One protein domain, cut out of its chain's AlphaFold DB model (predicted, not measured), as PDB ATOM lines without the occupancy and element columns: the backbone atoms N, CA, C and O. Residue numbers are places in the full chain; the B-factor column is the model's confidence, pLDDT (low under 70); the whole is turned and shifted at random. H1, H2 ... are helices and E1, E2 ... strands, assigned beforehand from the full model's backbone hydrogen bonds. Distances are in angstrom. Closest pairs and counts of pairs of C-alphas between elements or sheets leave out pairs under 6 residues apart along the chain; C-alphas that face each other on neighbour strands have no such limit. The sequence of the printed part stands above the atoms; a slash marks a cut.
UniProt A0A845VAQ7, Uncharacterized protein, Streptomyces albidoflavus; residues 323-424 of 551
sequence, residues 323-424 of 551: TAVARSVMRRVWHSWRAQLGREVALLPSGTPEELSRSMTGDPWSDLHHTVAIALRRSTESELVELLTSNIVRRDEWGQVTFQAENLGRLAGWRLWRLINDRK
ATOM      1  N   THR A 323     -20.950 -45.096 -27.464       83.38
ATOM      2  CA  THR A 323     -22.178 -45.888 -27.365       83.38
ATOM      3  C   THR A 323     -23.164 -45.321 -26.340       83.38
ATOM      4  O   THR A 323     -24.379 -45.429 -26.539       83.38
ATOM      5  N   ALA A 324     -22.674 -44.705 -25.260       86.00
ATOM      6  CA  ALA A 324     -23.476 -44.002 -24.262       86.00
ATOM      7  C   ALA A 324     -24.034 -42.689 -24.831       86.00
ATOM      8  O   ALA A 324     -25.227 -42.422 -24.678       86.00
ATOM      9  N   VAL A 325     -23.226 -41.937 -25.586       88.38
ATOM     10  CA  VAL A 325     -23.689 -40.735 -26.305       88.38
ATOM     11  C   VAL A 325     -24.738 -41.103 -27.359       88.38
ATOM     12  O   VAL A 325     -25.800 -40.487 -27.414       88.38
ATOM     13  N   ALA A 326     -24.523 -42.169 -28.136       88.44
ATOM     14  CA  ALA A 326     -25.517 -42.669 -29.088       88.44
ATOM     15  C   ALA A 326     -26.830 -43.082 -28.398       88.44
ATOM     16  O   ALA A 326     -27.914 -42.813 -28.916       88.44
ATOM     17  N   ARG A 327     -26.756 -43.682 -27.199       86.62
ATOM     18  CA  ARG A 327     -27.939 -43.977 -26.371       86.62
ATOM     19  C   ARG A 327     -28.656 -42.700 -25.922       86.62
ATOM     20  O   ARG A 327     -29.884 -42.662 -25.991       86.62
ATOM     21  N   SER A 328     -27.922 -41.665 -25.501       89.81
ATOM     22  CA  SER A 328     -28.484 -40.349 -25.145       89.81
ATOM     23  C   SER A 328     -29.229 -39.721 -26.325       89.81
ATOM     24  O   SER A 328     -30.411 -39.392 -26.195       89.81
ATOM     25  N   VAL A 329     -28.581 -39.654 -27.496       91.75
ATOM     26  CA  VAL A 329     -29.169 -39.145 -28.748       91.75
ATOM     27  C   VAL A 329     -30.470 -39.881 -29.054       91.75
ATOM     28  O   VAL A 329     -31.516 -39.251 -29.188       91.75
ATOM     29  N   MET A 330     -30.432 -41.217 -29.103       91.06
ATOM     30  CA  MET A 330     -31.606 -42.030 -29.433       91.06
ATOM     31  C   MET A 330     -32.757 -41.830 -28.444       91.06
ATOM     32  O   MET A 330     -33.915 -41.769 -28.858       91.06
ATOM     33  N   ARG A 331     -32.461 -41.666 -27.150       88.12
ATOM     34  CA  ARG A 331     -33.475 -41.387 -26.125       88.12
ATOM     35  C   ARG A 331     -34.125 -40.016 -26.334       88.12
ATOM     36  O   ARG A 331     -35.349 -39.919 -26.293       88.12
ATOM     37  N   ARG A 332     -33.334 -38.966 -26.585       92.12
ATOM     38  CA  ARG A 332     -33.846 -37.605 -26.849       92.12
ATOM     39  C   ARG A 332     -34.697 -37.559 -28.116       92.12
ATOM     40  O   ARG A 332     -35.799 -37.012 -28.097       92.12
ATOM     41  N   VAL A 333     -34.211 -38.186 -29.184       91.75
ATOM     42  CA  VAL A 333     -34.922 -38.320 -30.459       91.75
ATOM     43  C   VAL A 333     -36.259 -39.023 -30.253       91.75
ATOM     44  O   VAL A 333     -37.290 -38.498 -30.662       91.75
ATOM     45  N   TRP A 334     -36.273 -40.146 -29.533       88.62
ATOM     46  CA  TRP A 334     -37.506 -40.866 -29.227       88.62
ATOM     47  C   TRP A 334     -38.503 -40.035 -28.412       88.62
ATOM     48  O   TRP A 334     -39.686 -40.002 -28.749       88.62
ATOM     49  N   HIS A 335     -38.057 -39.329 -27.367       88.12
ATOM     50  CA  HIS A 335     -38.945 -38.455 -26.594       88.12
ATOM     51  C   HIS A 335     -39.573 -37.366 -27.468       88.12
ATOM     52  O   HIS A 335     -40.765 -37.090 -27.333       88.12
ATOM     53  N   SER A 336     -38.801 -36.795 -28.393       90.38
ATOM     54  CA  SER A 336     -39.316 -35.828 -29.363       90.38
ATOM     55  C   SER A 336     -40.319 -36.468 -30.328       90.38
ATOM     56  O   SER A 336     -41.398 -35.921 -30.534       90.38
ATOM     57  N   TRP A 337     -40.029 -37.663 -30.853       91.00
ATOM     58  CA  TRP A 337     -40.953 -38.407 -31.718       91.00
ATOM     59  C   TRP A 337     -42.277 -38.683 -31.008       91.00
ATOM     60  O   TRP A 337     -43.341 -38.450 -31.572       91.00
ATOM     61  N   ARG A 338     -42.217 -39.101 -29.742       86.31
ATOM     62  CA  ARG A 338     -43.393 -39.369 -28.911       86.31
ATOM     63  C   ARG A 338     -44.202 -38.110 -28.608       86.31
ATOM     64  O   ARG A 338     -45.426 -38.184 -28.555       86.31
ATOM     65  N   ALA A 339     -43.540 -36.971 -28.411       86.75
ATOM     66  CA  ALA A 339     -44.210 -35.687 -28.228       86.75
ATOM     67  C   ALA A 339     -44.915 -35.217 -29.513       86.75
ATOM     68  O   ALA A 339     -46.006 -34.663 -29.436       86.75
ATOM     69  N   GLN A 340     -44.319 -35.464 -30.687       85.12
ATOM     70  CA  GLN A 340     -44.855 -35.017 -31.979       85.12
ATOM     71  C   GLN A 340     -45.953 -35.935 -32.546       85.12
ATOM     72  O   GLN A 340     -46.935 -35.438 -33.092       85.12
ATOM     73  N   LEU A 341     -45.793 -37.258 -32.431       84.81
ATOM     74  CA  LEU A 341     -46.678 -38.266 -33.040       84.81
ATOM     75  C   LEU A 341     -47.681 -38.896 -32.065       84.81
ATOM     76  O   LEU A 341     -48.589 -39.603 -32.492       84.81
ATOM     77  N   GLY A 342     -47.513 -38.672 -30.762       83.69
ATOM     78  CA  GLY A 342     -48.301 -39.332 -29.728       83.69
ATOM     79  C   GLY A 342     -47.717 -40.675 -29.277       83.69
ATOM     80  O   GLY A 342     -46.809 -41.252 -29.880       83.69
ATOM     81  N   ARG A 343     -48.231 -41.169 -28.143       74.94
ATOM     82  CA  ARG A 343     -47.697 -42.356 -27.446       74.94
ATOM     83  C   ARG A 343     -47.951 -43.670 -28.187       74.94
ATOM     84  O   ARG A 343     -47.204 -44.613 -27.960       74.94
ATOM     85  N   GLU A 344     -48.980 -43.715 -29.023       69.38
ATOM     86  CA  GLU A 344     -49.450 -44.933 -29.694       69.38
ATOM     87  C   GLU A 344     -48.678 -45.230 -30.984       69.38
ATOM     88  O   GLU A 344     -48.533 -46.386 -31.365       69.38
ATOM     89  N   VAL A 345     -48.119 -44.197 -31.623       71.56
ATOM     90  CA  VAL A 345     -47.401 -44.315 -32.902       71.56
ATOM     91  C   VAL A 345     -45.904 -44.571 -32.690       71.56
ATOM     92  O   VAL A 345     -45.289 -45.350 -33.414       71.56
ATOM     93  N   ALA A 346     -45.297 -43.940 -31.681       70.38
ATOM     94  CA  ALA A 346     -43.874 -44.084 -31.365       70.38
ATOM     95  C   ALA A 346     -43.650 -45.063 -30.197       70.38
ATOM     96  O   ALA A 346     -43.334 -44.658 -29.071       70.38
ATOM     97  N   LEU A 347     -43.807 -46.364 -30.461       60.81
ATOM     98  CA  LEU A 347     -43.554 -47.419 -29.476       60.81
ATOM     99  C   LEU A 347     -42.043 -47.596 -29.248       60.81
ATOM    100  O   LEU A 347     -41.283 -47.831 -30.186       60.81
ATOM    101  N   LEU A 348     -41.599 -47.483 -27.992       58.47
ATOM    102  CA  LEU A 348     -40.275 -47.967 -27.592       58.47
ATOM    103  C   LEU A 348     -40.337 -49.504 -27.576       58.47
ATOM    104  O   LEU A 348     -41.313 -50.025 -27.027       58.47
ATOM    105  N   PRO A 349     -39.329 -50.244 -28.080       56.28
ATOM    106  CA  PRO A 349     -39.151 -51.625 -27.647       56.28
ATOM    107  C   PRO A 349     -39.111 -51.593 -26.118       56.28
ATOM    108  O   PRO A 349     -38.315 -50.852 -25.543       56.28
ATOM    109  N   SER A 350     -40.023 -52.302 -25.456       42.47
ATOM    110  CA  SER A 350     -40.330 -52.173 -24.022       42.47
ATOM    111  C   SER A 350     -39.215 -52.651 -23.084       42.47
ATOM    112  O   SER A 350     -39.477 -52.948 -21.921       42.47
ATOM    113  N   GLY A 351     -37.984 -52.747 -23.576       44.94
ATOM    114  CA  GLY A 351     -36.882 -53.330 -22.852       44.94
ATOM    115  C   GLY A 351     -36.177 -52.354 -21.932       44.94
ATOM    116  O   GLY A 351     -35.886 -51.204 -22.279       44.94
ATOM    117  N   THR A 352     -35.847 -52.851 -20.747       49.22
ATOM    118  CA  THR A 352     -34.843 -52.254 -19.866       49.22
ATOM    119  C   THR A 352     -33.519 -52.034 -20.633       49.22
ATOM    120  O   THR A 352     -33.287 -52.647 -21.681       49.22
ATOM    121  N   PRO A 353     -32.602 -51.172 -20.151       48.59
ATOM    122  CA  PRO A 353     -31.302 -50.938 -20.803       48.59
ATOM    123  C   PRO A 353     -30.498 -52.225 -21.085       48.59
ATOM    124  O   PRO A 353     -29.687 -52.284 -22.012       48.59
ATOM    125  N   GLU A 354     -30.749 -53.266 -20.296       51.28
ATOM    126  CA  GLU A 354     -30.157 -54.598 -20.408       51.28
ATOM    127  C   GLU A 354     -30.798 -55.449 -21.515       51.28
ATOM    128  O   GLU A 354     -30.129 -56.296 -22.098       51.28
ATOM    129  N   GLU A 355     -32.062 -55.217 -21.862       47.66
ATOM    130  CA  GLU A 355     -32.745 -55.912 -22.960       47.66
ATOM    131  C   GLU A 355     -32.394 -55.304 -24.324       47.66
ATOM    132  O   GLU A 355     -32.146 -56.039 -25.278       47.66
ATOM    133  N   LEU A 356     -32.233 -53.977 -24.389       47.09
ATOM    134  CA  LEU A 356     -31.719 -53.264 -25.571       47.09
ATOM    135  C   LEU A 356     -30.267 -53.631 -25.917       47.09
ATOM    136  O   LEU A 356     -29.864 -53.539 -27.072       47.09
ATOM    137  N   SER A 357     -29.470 -54.036 -24.924       49.28
ATOM    138  CA  SER A 357     -28.099 -54.522 -25.140       49.28
ATOM    139  C   SER A 357     -28.034 -56.022 -25.442       49.28
ATOM    140  O   SER A 357     -27.063 -56.472 -26.045       49.28
ATOM    141  N   ARG A 358     -29.066 -56.803 -25.093       44.91
ATOM    142  CA  ARG A 358     -29.177 -58.231 -25.448       44.91
ATOM    143  C   ARG A 358     -29.815 -58.462 -26.821       44.91
ATOM    144  O   ARG A 358     -29.549 -59.498 -27.429       44.91
ATOM    145  N   SER A 359     -30.579 -57.509 -27.362       41.41
ATOM    146  CA  SER A 359     -31.213 -57.606 -28.690       41.41
ATOM    147  C   SER A 359     -30.276 -57.333 -29.884       41.41
ATOM    148  O   SER A 359     -30.745 -57.041 -30.983       41.41
ATOM    149  N   MET A 360     -28.955 -57.530 -29.731       41.56
ATOM    150  CA  MET A 360     -27.932 -57.381 -30.794       41.56
ATOM    151  C   MET A 360     -28.128 -58.285 -32.033       41.56
ATOM    152  O   MET A 360     -27.296 -58.294 -32.938       41.56
ATOM    153  N   THR A 361     -29.212 -59.056 -32.113       41.25
ATOM    154  CA  THR A 361     -29.544 -59.894 -33.266       41.25
ATOM    155  C   THR A 361     -30.802 -59.381 -33.972       41.25
ATOM    156  O   THR A 361     -31.888 -59.923 -33.830       41.25
ATOM    157  N   GLY A 362     -30.631 -58.340 -34.795       51.41
ATOM    158  CA  GLY A 362     -31.556 -58.017 -35.889       51.41
ATOM    159  C   GLY A 362     -32.726 -57.076 -35.586       51.41
ATOM    160  O   GLY A 362     -33.618 -56.970 -36.426       51.41
ATOM    161  N   ASP A 363     -32.735 -56.386 -34.442       65.38
ATOM    162  CA  ASP A 363     -33.723 -55.336 -34.174       65.38
ATOM    163  C   ASP A 363     -33.383 -54.061 -34.987       65.38
ATOM    164  O   ASP A 363     -32.256 -53.560 -34.871       65.38
ATOM    165  N   PRO A 364     -34.309 -53.494 -35.792       65.94
ATOM    166  CA  PRO A 364     -34.110 -52.216 -36.489       65.94
ATOM    167  C   PRO A 364     -33.646 -51.071 -35.573       65.94
ATOM    168  O   PRO A 364     -33.024 -50.118 -36.048       65.94
ATOM    169  N   TRP A 365     -33.901 -51.155 -34.263       71.62
ATOM    170  CA  TRP A 365     -33.393 -50.192 -33.289       71.62
ATOM    171  C   TRP A 365     -31.885 -50.313 -33.027       71.62
ATOM    172  O   TRP A 365     -31.200 -49.297 -32.893       71.62
ATOM    173  N   SER A 366     -31.352 -51.539 -33.005       77.25
ATOM    174  CA  SER A 366     -29.912 -51.798 -32.873       77.25
ATOM    175  C   SER A 366     -29.155 -51.281 -34.098       77.25
ATOM    176  O   SER A 366     -28.122 -50.625 -33.962       77.25
ATOM    177  N   ASP A 367     -29.703 -51.499 -35.296       80.56
ATOM    178  CA  ASP A 367     -29.134 -50.973 -36.542       80.56
ATOM    179  C   ASP A 367     -29.127 -49.437 -36.553       80.56
ATOM    180  O   ASP A 367     -28.145 -48.806 -36.965       80.56
ATOM    181  N   LEU A 368     -30.202 -48.814 -36.057       84.94
ATOM    182  CA  LEU A 368     -30.294 -47.362 -35.964       84.94
ATOM    183  C   LEU A 368     -29.310 -46.795 -34.931       84.94
ATOM    184  O   LEU A 368     -28.599 -45.839 -35.236       84.94
ATOM    185  N   HIS A 369     -29.201 -47.417 -33.753       87.56
ATOM    186  CA  HIS A 369     -28.218 -47.055 -32.726       87.56
ATOM    187  C   HIS A 369     -26.782 -47.157 -33.253       87.56
ATOM    188  O   HIS A 369     -26.006 -46.205 -33.122       87.56
ATOM    189  N   HIS A 370     -26.448 -48.258 -33.930       85.75
ATOM    190  CA  HIS A 370     -25.146 -48.441 -34.565       85.75
ATOM    191  C   HIS A 370     -24.865 -47.353 -35.610       85.75
ATOM    192  O   HIS A 370     -23.778 -46.771 -35.648       85.75
ATOM    193  N   THR A 371     -25.865 -47.018 -36.428       87.81
ATOM    194  CA  THR A 371     -25.744 -45.967 -37.446       87.81
ATOM    195  C   THR A 371     -25.545 -44.586 -36.812       87.81
ATOM    196  O   THR A 371     -24.724 -43.808 -37.300       87.81
ATOM    197  N   VAL A 372     -26.212 -44.287 -35.692       91.44
ATOM    198  CA  VAL A 372     -25.986 -43.060 -34.907       91.44
ATOM    199  C   VAL A 372     -24.571 -43.023 -34.333       91.44
ATOM    200  O   VAL A 372     -23.907 -41.995 -34.438       91.44
ATOM    201  N   ALA A 373     -24.057 -44.137 -33.804       89.75
ATOM    202  CA  ALA A 373     -22.678 -44.216 -33.320       89.75
ATOM    203  C   ALA A 373     -21.646 -43.960 -34.437       89.75
ATOM    204  O   ALA A 373     -20.618 -43.320 -34.203       89.75
ATOM    205  N   ILE A 374     -21.917 -44.408 -35.669       87.31
ATOM    206  CA  ILE A 374     -21.094 -44.068 -36.842       87.31
ATOM    207  C   ILE A 374     -21.219 -42.577 -37.179       87.31
ATOM    208  O   ILE A 374     -20.207 -41.928 -37.455       87.31
ATOM    209  N   ALA A 375     -22.436 -42.031 -37.164       89.75
ATOM    210  CA  ALA A 375     -22.700 -40.635 -37.497       89.75
ATOM    211  C   ALA A 375     -22.068 -39.657 -36.491       89.75
ATOM    212  O   ALA A 375     -21.531 -38.634 -36.911       89.75
ATOM    213  N   LEU A 376     -22.018 -40.012 -35.200       90.88
ATOM    214  CA  LEU A 376     -21.350 -39.250 -34.133       90.88
ATOM    215  C   LEU A 376     -19.849 -39.057 -34.372       90.88
ATOM    216  O   LEU A 376     -19.251 -38.109 -33.877       90.88
ATOM    217  N   ARG A 377     -19.214 -39.907 -35.189       87.88
ATOM    218  CA  ARG A 377     -17.812 -39.698 -35.591       87.88
ATOM    219  C   ARG A 377     -17.639 -38.522 -36.560       87.88
ATOM    220  O   ARG A 377     -16.510 -38.182 -36.903       87.88
ATOM    221  N   ARG A 378     -18.738 -37.975 -37.088       85.62
ATOM    222  CA  ARG A 378     -18.766 -36.970 -38.165       85.62
ATOM    223  C   ARG A 378     -19.732 -35.815 -37.882       85.62
ATOM    224  O   ARG A 378     -19.915 -34.963 -38.748       85.62
ATOM    225  N   SER A 379     -20.389 -35.809 -36.728       89.94
ATOM    226  CA  SER A 379     -21.455 -34.871 -36.373       89.94
ATOM    227  C   SER A 379     -21.592 -34.784 -34.860       89.94
ATOM    228  O   SER A 379     -21.149 -35.685 -34.147       89.94
ATOM    229  N   THR A 380     -22.165 -33.692 -34.365       92.56
ATOM    230  CA  THR A 380     -22.394 -33.495 -32.929       92.56
ATOM    231  C   THR A 380     -23.705 -34.147 -32.474       92.56
ATOM    232  O   THR A 380     -24.586 -34.442 -33.281       92.56
ATOM    233  N   GLU A 381     -23.868 -34.356 -31.162       92.94
ATOM    234  CA  GLU A 381     -25.140 -34.840 -30.594       92.94
ATOM    235  C   GLU A 381     -26.317 -33.929 -30.986       92.94
ATOM    236  O   GLU A 381     -27.365 -34.434 -31.381       92.94
ATOM    237  N   SER A 382     -26.145 -32.603 -30.919       91.69
ATOM    238  CA  SER A 382     -27.206 -31.637 -31.233       91.69
ATOM    239  C   SER A 382     -27.658 -31.715 -32.691       91.69
ATOM    240  O   SER A 382     -28.857 -31.790 -32.948       91.69
ATOM    241  N   GLU A 383     -26.713 -31.786 -33.630       92.56
ATOM    242  CA  GLU A 383     -26.999 -31.935 -35.060       92.56
ATOM    243  C   GLU A 383     -27.753 -33.234 -35.353       92.56
ATOM    244  O   GLU A 383     -28.687 -33.244 -36.151       92.56
ATOM    245  N   LEU A 384     -27.377 -34.341 -34.704       93.31
ATOM    246  CA  LEU A 384     -28.066 -35.619 -34.885       93.31
ATOM    247  C   LEU A 384     -29.478 -35.598 -34.305       93.31
ATOM    248  O   LEU A 384     -30.394 -36.129 -34.933       93.31
ATOM    249  N   VAL A 385     -29.673 -34.978 -33.138       95.19
ATOM    250  CA  VAL A 385     -31.009 -34.812 -32.555       95.19
ATOM    251  C   VAL A 385     -31.880 -33.954 -33.470       95.19
ATOM    252  O   VAL A 385     -32.998 -34.353 -33.778       95.19
ATOM    253  N   GLU A 386     -31.380 -32.830 -33.975       94.25
ATOM    254  CA  GLU A 386     -32.121 -31.962 -34.897       94.25
ATOM    255  C   GLU A 386     -32.434 -32.671 -36.228       94.25
ATOM    256  O   GLU A 386     -33.580 -32.697 -36.691       94.25
ATOM    257  N   LEU A 387     -31.442 -33.350 -36.812       94.62
ATOM    258  CA  LEU A 387     -31.604 -34.106 -38.053       94.62
ATOM    259  C   LEU A 387     -32.669 -35.195 -37.912       94.62
ATOM    260  O   LEU A 387     -33.464 -35.402 -38.828       94.62
ATOM    261  N   LEU A 388     -32.691 -35.906 -36.787       93.75
ATOM    262  CA  LEU A 388     -33.624 -37.005 -36.558       93.75
ATOM    263  C   LEU A 388     -35.004 -36.537 -36.081       93.75
ATOM    264  O   LEU A 388     -35.971 -37.270 -36.267       93.75
ATOM    265  N   THR A 389     -35.125 -35.337 -35.508       93.38
ATOM    266  CA  THR A 389     -36.405 -34.801 -35.001       93.38
ATOM    267  C   THR A 389     -37.117 -33.843 -35.957       93.38
ATOM    268  O   THR A 389     -38.311 -33.597 -35.795       93.38
ATOM    269  N   SER A 390     -36.428 -33.338 -36.982       89.31
ATOM    270  CA  SER A 390     -36.999 -32.408 -37.965       89.31
ATOM    271  C   SER A 390     -38.073 -33.049 -38.854       89.31
ATOM    272  O   SER A 390     -37.960 -34.206 -39.250       89.31
ATOM    273  N   ASN A 391     -39.103 -32.294 -39.247       83.69
ATOM    274  CA  ASN A 391     -40.071 -32.677 -40.292       83.69
ATOM    275  C   ASN A 391     -40.677 -34.087 -40.144       83.69
ATOM    276  O   ASN A 391     -40.793 -34.819 -41.127       83.69
ATOM    277  N   ILE A 392     -40.995 -34.505 -38.920       85.88
ATOM    278  CA  ILE A 392     -41.676 -35.787 -38.680       85.88
ATOM    279  C   ILE A 392     -43.172 -35.627 -38.900       85.88
ATOM    280  O   ILE A 392     -43.803 -36.458 -39.549       85.88
ATOM    281  N   VAL A 393     -43.706 -34.535 -38.359       86.06
ATOM    282  CA  VAL A 393     -45.062 -34.066 -38.584       86.06
ATOM    283  C   VAL A 393     -44.951 -32.671 -39.172       86.06
ATOM    284  O   VAL A 393     -44.331 -31.794 -38.571       86.06
ATOM    285  N   ARG A 394     -45.534 -32.463 -40.348       85.81
ATOM    286  CA  ARG A 394     -45.734 -31.126 -40.903       85.81
ATOM    287  C   ARG A 394     -47.193 -30.765 -40.705       85.81
ATOM    288  O   ARG A 394     -48.073 -31.555 -41.045       85.81
ATOM    289  N   ARG A 395     -47.429 -29.589 -40.136       88.06
ATOM    290  CA  ARG A 395     -48.762 -29.005 -40.032       88.06
ATOM    291  C   ARG A 395     -48.846 -27.790 -40.943       88.06
ATOM    292  O   ARG A 395     -47.825 -27.139 -41.171       88.06
ATOM    293  N   ASP A 396     -50.010 -27.556 -41.526       90.44
ATOM    294  CA  ASP A 396     -50.291 -26.296 -42.210       90.44
ATOM    295  C   ASP A 396     -50.535 -25.157 -41.206       90.44
ATOM    296  O   ASP A 396     -50.440 -25.334 -39.988       90.44
ATOM    297  N   GLU A 397     -50.824 -23.968 -41.735       89.56
ATOM    298  CA  GLU A 397     -51.128 -22.770 -40.948       89.56
ATOM    299  C   GLU A 397     -52.404 -22.895 -40.100       89.56
ATOM    300  O   GLU A 397     -52.548 -22.191 -39.103       89.56
ATOM    301  N   TRP A 398     -53.283 -23.849 -40.424       90.25
ATOM    302  CA  TRP A 398     -54.499 -24.159 -39.668       90.25
ATOM    303  C   TRP A 398     -54.300 -25.284 -38.643       90.25
ATOM    304  O   TRP A 398     -55.244 -25.683 -37.959       90.25
ATOM    305  N   GLY A 399     -53.075 -25.797 -38.506       87.00
ATOM    306  CA  GLY A 399     -52.736 -26.857 -37.563       87.00
ATOM    307  C   GLY A 399     -53.130 -28.266 -38.015       87.00
ATOM    308  O   GLY A 399     -52.957 -29.206 -37.234       87.00
ATOM    309  N   GLN A 400     -53.610 -28.450 -39.249       86.31
ATOM    310  CA  GLN A 400     -53.903 -29.768 -39.806       86.31
ATOM    311  C   GLN A 400     -52.615 -30.463 -40.245       86.31
ATOM    312  O   GLN A 400     -51.677 -29.841 -40.742       86.31
ATOM    313  N   VAL A 401     -52.546 -31.778 -40.041       87.00
ATOM    314  CA  VAL A 401     -51.373 -32.581 -40.399       87.00
ATOM    315  C   VAL A 401     -51.340 -32.776 -41.916       87.00
ATOM    316  O   VAL A 401     -52.103 -33.564 -42.461       87.00
ATOM    317  N   THR A 402     -50.431 -32.077 -42.593       87.38
ATOM    318  CA  THR A 402     -50.210 -32.201 -44.046       87.38
ATOM    319  C   THR A 402     -49.246 -33.327 -44.397       87.38
ATOM    320  O   THR A 402     -49.266 -33.846 -45.509       87.38
ATOM    321  N   PHE A 403     -48.384 -33.712 -43.457       83.69
ATOM    322  CA  PHE A 403     -47.462 -34.827 -43.623       83.69
ATOM    323  C   PHE A 403     -47.182 -35.484 -42.277       83.69
ATOM    324  O   PHE A 403     -46.862 -34.801 -41.302       83.69
ATOM    325  N   GLN A 404     -47.234 -36.812 -42.248       87.06
ATOM    326  CA  GLN A 404     -46.858 -37.623 -41.099       87.06
ATOM    327  C   GLN A 404     -45.969 -38.771 -41.573       87.06
ATOM    328  O   GLN A 404     -46.338 -39.531 -42.464       87.06
ATOM    329  N   ALA A 405     -44.781 -38.902 -40.985       81.75
ATOM    330  CA  ALA A 405     -43.881 -39.995 -41.325       81.75
ATOM    331  C   ALA A 405     -44.434 -41.346 -40.829       81.75
ATOM    332  O   ALA A 405     -44.468 -41.600 -39.627       81.75
ATOM    333  N   GLU A 406     -44.795 -42.239 -41.753       77.12
ATOM    334  CA  GLU A 406     -45.326 -43.577 -41.436       77.12
ATOM    335  C   GLU A 406     -44.253 -44.551 -40.916       77.12
ATOM    336  O   GLU A 406     -44.545 -45.475 -40.161       77.12
ATOM    337  N   ASN A 407     -42.986 -44.358 -41.309       82.06
ATOM    338  CA  ASN A 407     -41.877 -45.227 -40.911       82.06
ATOM    339  C   ASN A 407     -40.657 -44.415 -40.452       82.06
ATOM    340  O   ASN A 407     -39.772 -44.061 -41.239       82.06
ATOM    341  N   LEU A 408     -40.608 -44.154 -39.144       82.12
ATOM    342  CA  LEU A 408     -39.550 -43.383 -38.490       82.12
ATOM    343  C   LEU A 408     -38.160 -43.999 -38.670       82.12
ATOM    344  O   LEU A 408     -37.207 -43.278 -38.954       82.12
ATOM    345  N   GLY A 409     -38.042 -45.326 -38.566       81.62
ATOM    346  CA  GLY A 409     -36.762 -46.023 -38.713       81.62
ATOM    347  C   GLY A 409     -36.163 -45.842 -40.108       81.62
ATOM    348  O   GLY A 409     -34.977 -45.542 -40.248       81.62
ATOM    349  N   ARG A 410     -36.992 -45.941 -41.154       79.81
ATOM    350  CA  ARG A 410     -36.557 -45.747 -42.545       79.81
ATOM    351  C   ARG A 410     -36.172 -44.297 -42.829       79.81
ATOM    352  O   ARG A 410     -35.156 -44.064 -43.486       79.81
ATOM    353  N   LEU A 411     -36.950 -43.336 -42.329       85.12
ATOM    354  CA  LEU A 411     -36.641 -41.912 -42.463       85.12
ATOM    355  C   LEU A 411     -35.329 -41.560 -41.747       85.12
ATOM    356  O   LEU A 411     -34.450 -40.935 -42.340       85.12
ATOM    357  N   ALA A 412     -35.172 -42.018 -40.504       87.56
ATOM    358  CA  ALA A 412     -33.971 -41.825 -39.700       87.56
ATOM    359  C   ALA A 412     -32.737 -42.450 -40.365       87.56
ATOM    360  O   ALA A 412     -31.722 -41.774 -40.542       87.56
ATOM    361  N   GLY A 413     -32.844 -43.701 -40.822       85.56
ATOM    362  CA  GLY A 413     -31.774 -44.390 -41.542       85.56
ATOM    363  C   GLY A 413     -31.357 -43.658 -42.821       85.56
ATOM    364  O   GLY A 413     -30.164 -43.478 -43.065       85.56
ATOM    365  N   TRP A 414     -32.318 -43.166 -43.610       87.12
ATOM    366  CA  TRP A 414     -32.028 -42.392 -44.821       87.12
ATOM    367  C   TRP A 414     -31.319 -41.064 -44.517       87.12
ATOM    368  O   TRP A 414     -30.337 -40.723 -45.181       87.12
ATOM    369  N   ARG A 415     -31.763 -40.330 -43.490       92.06
ATOM    370  CA  ARG A 415     -31.132 -39.063 -43.087       92.06
ATOM    371  C   ARG A 415     -29.716 -39.261 -42.569       92.06
ATOM    372  O   ARG A 415     -28.814 -38.532 -42.975       92.06
ATOM    373  N   LEU A 416     -29.505 -40.270 -41.725       91.50
ATOM    374  CA  LEU A 416     -28.174 -40.621 -41.235       91.50
ATOM    375  C   LEU A 416     -27.259 -41.044 -42.383       91.50
ATOM    376  O   LEU A 416     -26.120 -40.594 -42.444       91.50
ATOM    377  N   TRP A 417     -27.755 -41.842 -43.330       89.44
ATOM    378  CA  TRP A 417     -26.995 -42.217 -44.523       89.44
ATOM    379  C   TRP A 417     -26.566 -40.993 -45.340       89.44
ATOM    380  O   TRP A 417     -25.401 -40.898 -45.734       89.44
ATOM    381  N   ARG A 418     -27.475 -40.030 -45.547       90.00
ATOM    382  CA  ARG A 418     -27.177 -38.778 -46.252       90.00
ATOM    383  C   ARG A 418     -26.108 -37.971 -45.515       90.00
ATOM    384  O   ARG A 418     -25.081 -37.664 -46.106       90.00
ATOM    385  N   LEU A 419     -26.279 -37.744 -44.212       90.88
ATOM    386  CA  LEU A 419     -25.298 -37.042 -43.377       90.88
ATOM    387  C   LEU A 419     -23.912 -37.709 -43.427       90.88
ATOM    388  O   LEU A 419     -22.896 -37.043 -43.632       90.88
ATOM    389  N   ILE A 420     -23.864 -39.032 -43.253       87.88
ATOM    390  CA  ILE A 420     -22.628 -39.823 -43.251       87.88
ATOM    391  C   ILE A 420     -21.898 -39.691 -44.593       87.88
ATOM    392  O   ILE A 420     -20.663 -39.609 -44.595       87.88
ATOM    393  N   ASN A 421     -22.626 -39.678 -45.714       82.62
ATOM    394  CA  ASN A 421     -22.044 -39.565 -47.051       82.62
ATOM    395  C   ASN A 421     -21.655 -38.137 -47.424       82.62
ATOM    396  O   ASN A 421     -20.552 -37.946 -47.931       82.62
ATOM    397  N   ASP A 422     -22.486 -37.147 -47.109       84.44
ATOM    398  CA  ASP A 422     -22.192 -35.735 -47.371       84.44
ATOM    399  C   ASP A 422     -20.925 -35.312 -46.609       84.44
ATOM    400  O   ASP A 422     -20.031 -34.657 -47.148       84.44
ATOM    401  N   ARG A 423     -20.764 -35.808 -45.373       82.25
ATOM    402  CA  ARG A 423     -19.580 -35.547 -44.540       82.25
ATOM    403  C   ARG A 423     -18.431 -36.531 -44.737       82.25
ATOM    404  O   ARG A 423     -17.391 -36.386 -44.095       82.25
ATOM    405  N   LYS A 424     -18.549 -37.498 -45.655       69.31
ATOM    406  CA  LYS A 424     -17.458 -38.432 -45.998       69.31
ATOM    407  C   LYS A 424     -16.201 -37.695 -46.479       69.31
ATOM    408  O   LYS A 424     -15.097 -38.198 -46.287       69.31
TER     409      LYS A 424
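AT A GLANCE: This is residues 323 to 424 of the 551 residues of an uncharacterized protein of Streptomyces albidoflavus (UniProt A0A845VAQ7). Two pairs of helices, H1 with H4 and H3 with H5, pack into a small helical body, and the hairpin of E1 and E2 reaches out at one end. The long link from H1 to H2, residues 342 to 352, runs back along one side of this body to the small helix H2, which lies at the end away from the hairpin; residues 347 to 364, with H2 among them, are of low confidence. The 102 printed residues hold five named helices and two named strands, in the order H1 H2 H3 H4 E1 E2 H5; the two-stranded sheet is antiparallel and the class is mostly helix. The whole is compact, with a radius of gyration of the C-alphas of 14.0 A and spans of 43 by 34 by 20 A.

IN THESE COORDINATES: H1, residues 323 to 341, begins with C-alpha 323 at (-22.178, -45.888, -27.365) and is 26.3 A long. H2 is residues 353 to 358, H3 residues 364 to 375, 16.3 A, and H4 residues 381 to 389, 12.1 A. E1, residues 393 to 395, and E2, residues 401 to 404, follow. H5, residues 408 to 422, is 20.9 A long and ends with C-alpha 422 at (-22.192, -35.735, -47.371).

HOW THE PARTS SIT: H1 touches H4 at a shallow tilt of 32 degrees, the same way, closest at the C-alphas of Val 333 and Val 385, 5.7 A. With residues 323 to 330 alone it touches H3, closest at the C-alphas of Ala 326 and Ala 373, 5.3 A, at a steep tilt of 61 degrees. H3 touches H5 at a shallow tilt of 22 degrees, closest at the C-alphas of Ala 375 and Ile 420, 5.8 A. H4 and H5 only just touch, with 3 pairs of C-alphas within 8 A, the closest being those of Leu 388 and Ala 412, 5.8 A. H1 and H5 are apart. H2 touches no helix. In the hairpin, N 394 and O 403 are within hydrogen-bond range, 2.9 A. In H1 to H5 every O i to N i+4 pair is within hydrogen-bond range.

THE WHOLE: The C-alphas of Arg 358 and Trp 398 are the two farthest apart, 44.8 A. The printed part has no cut; the link from H1 to H2 is long, with 11 residues. Mean pLDDT of the printed part is 80.2, and residue 344, residues 347 to 364 and residue 424 are under 70.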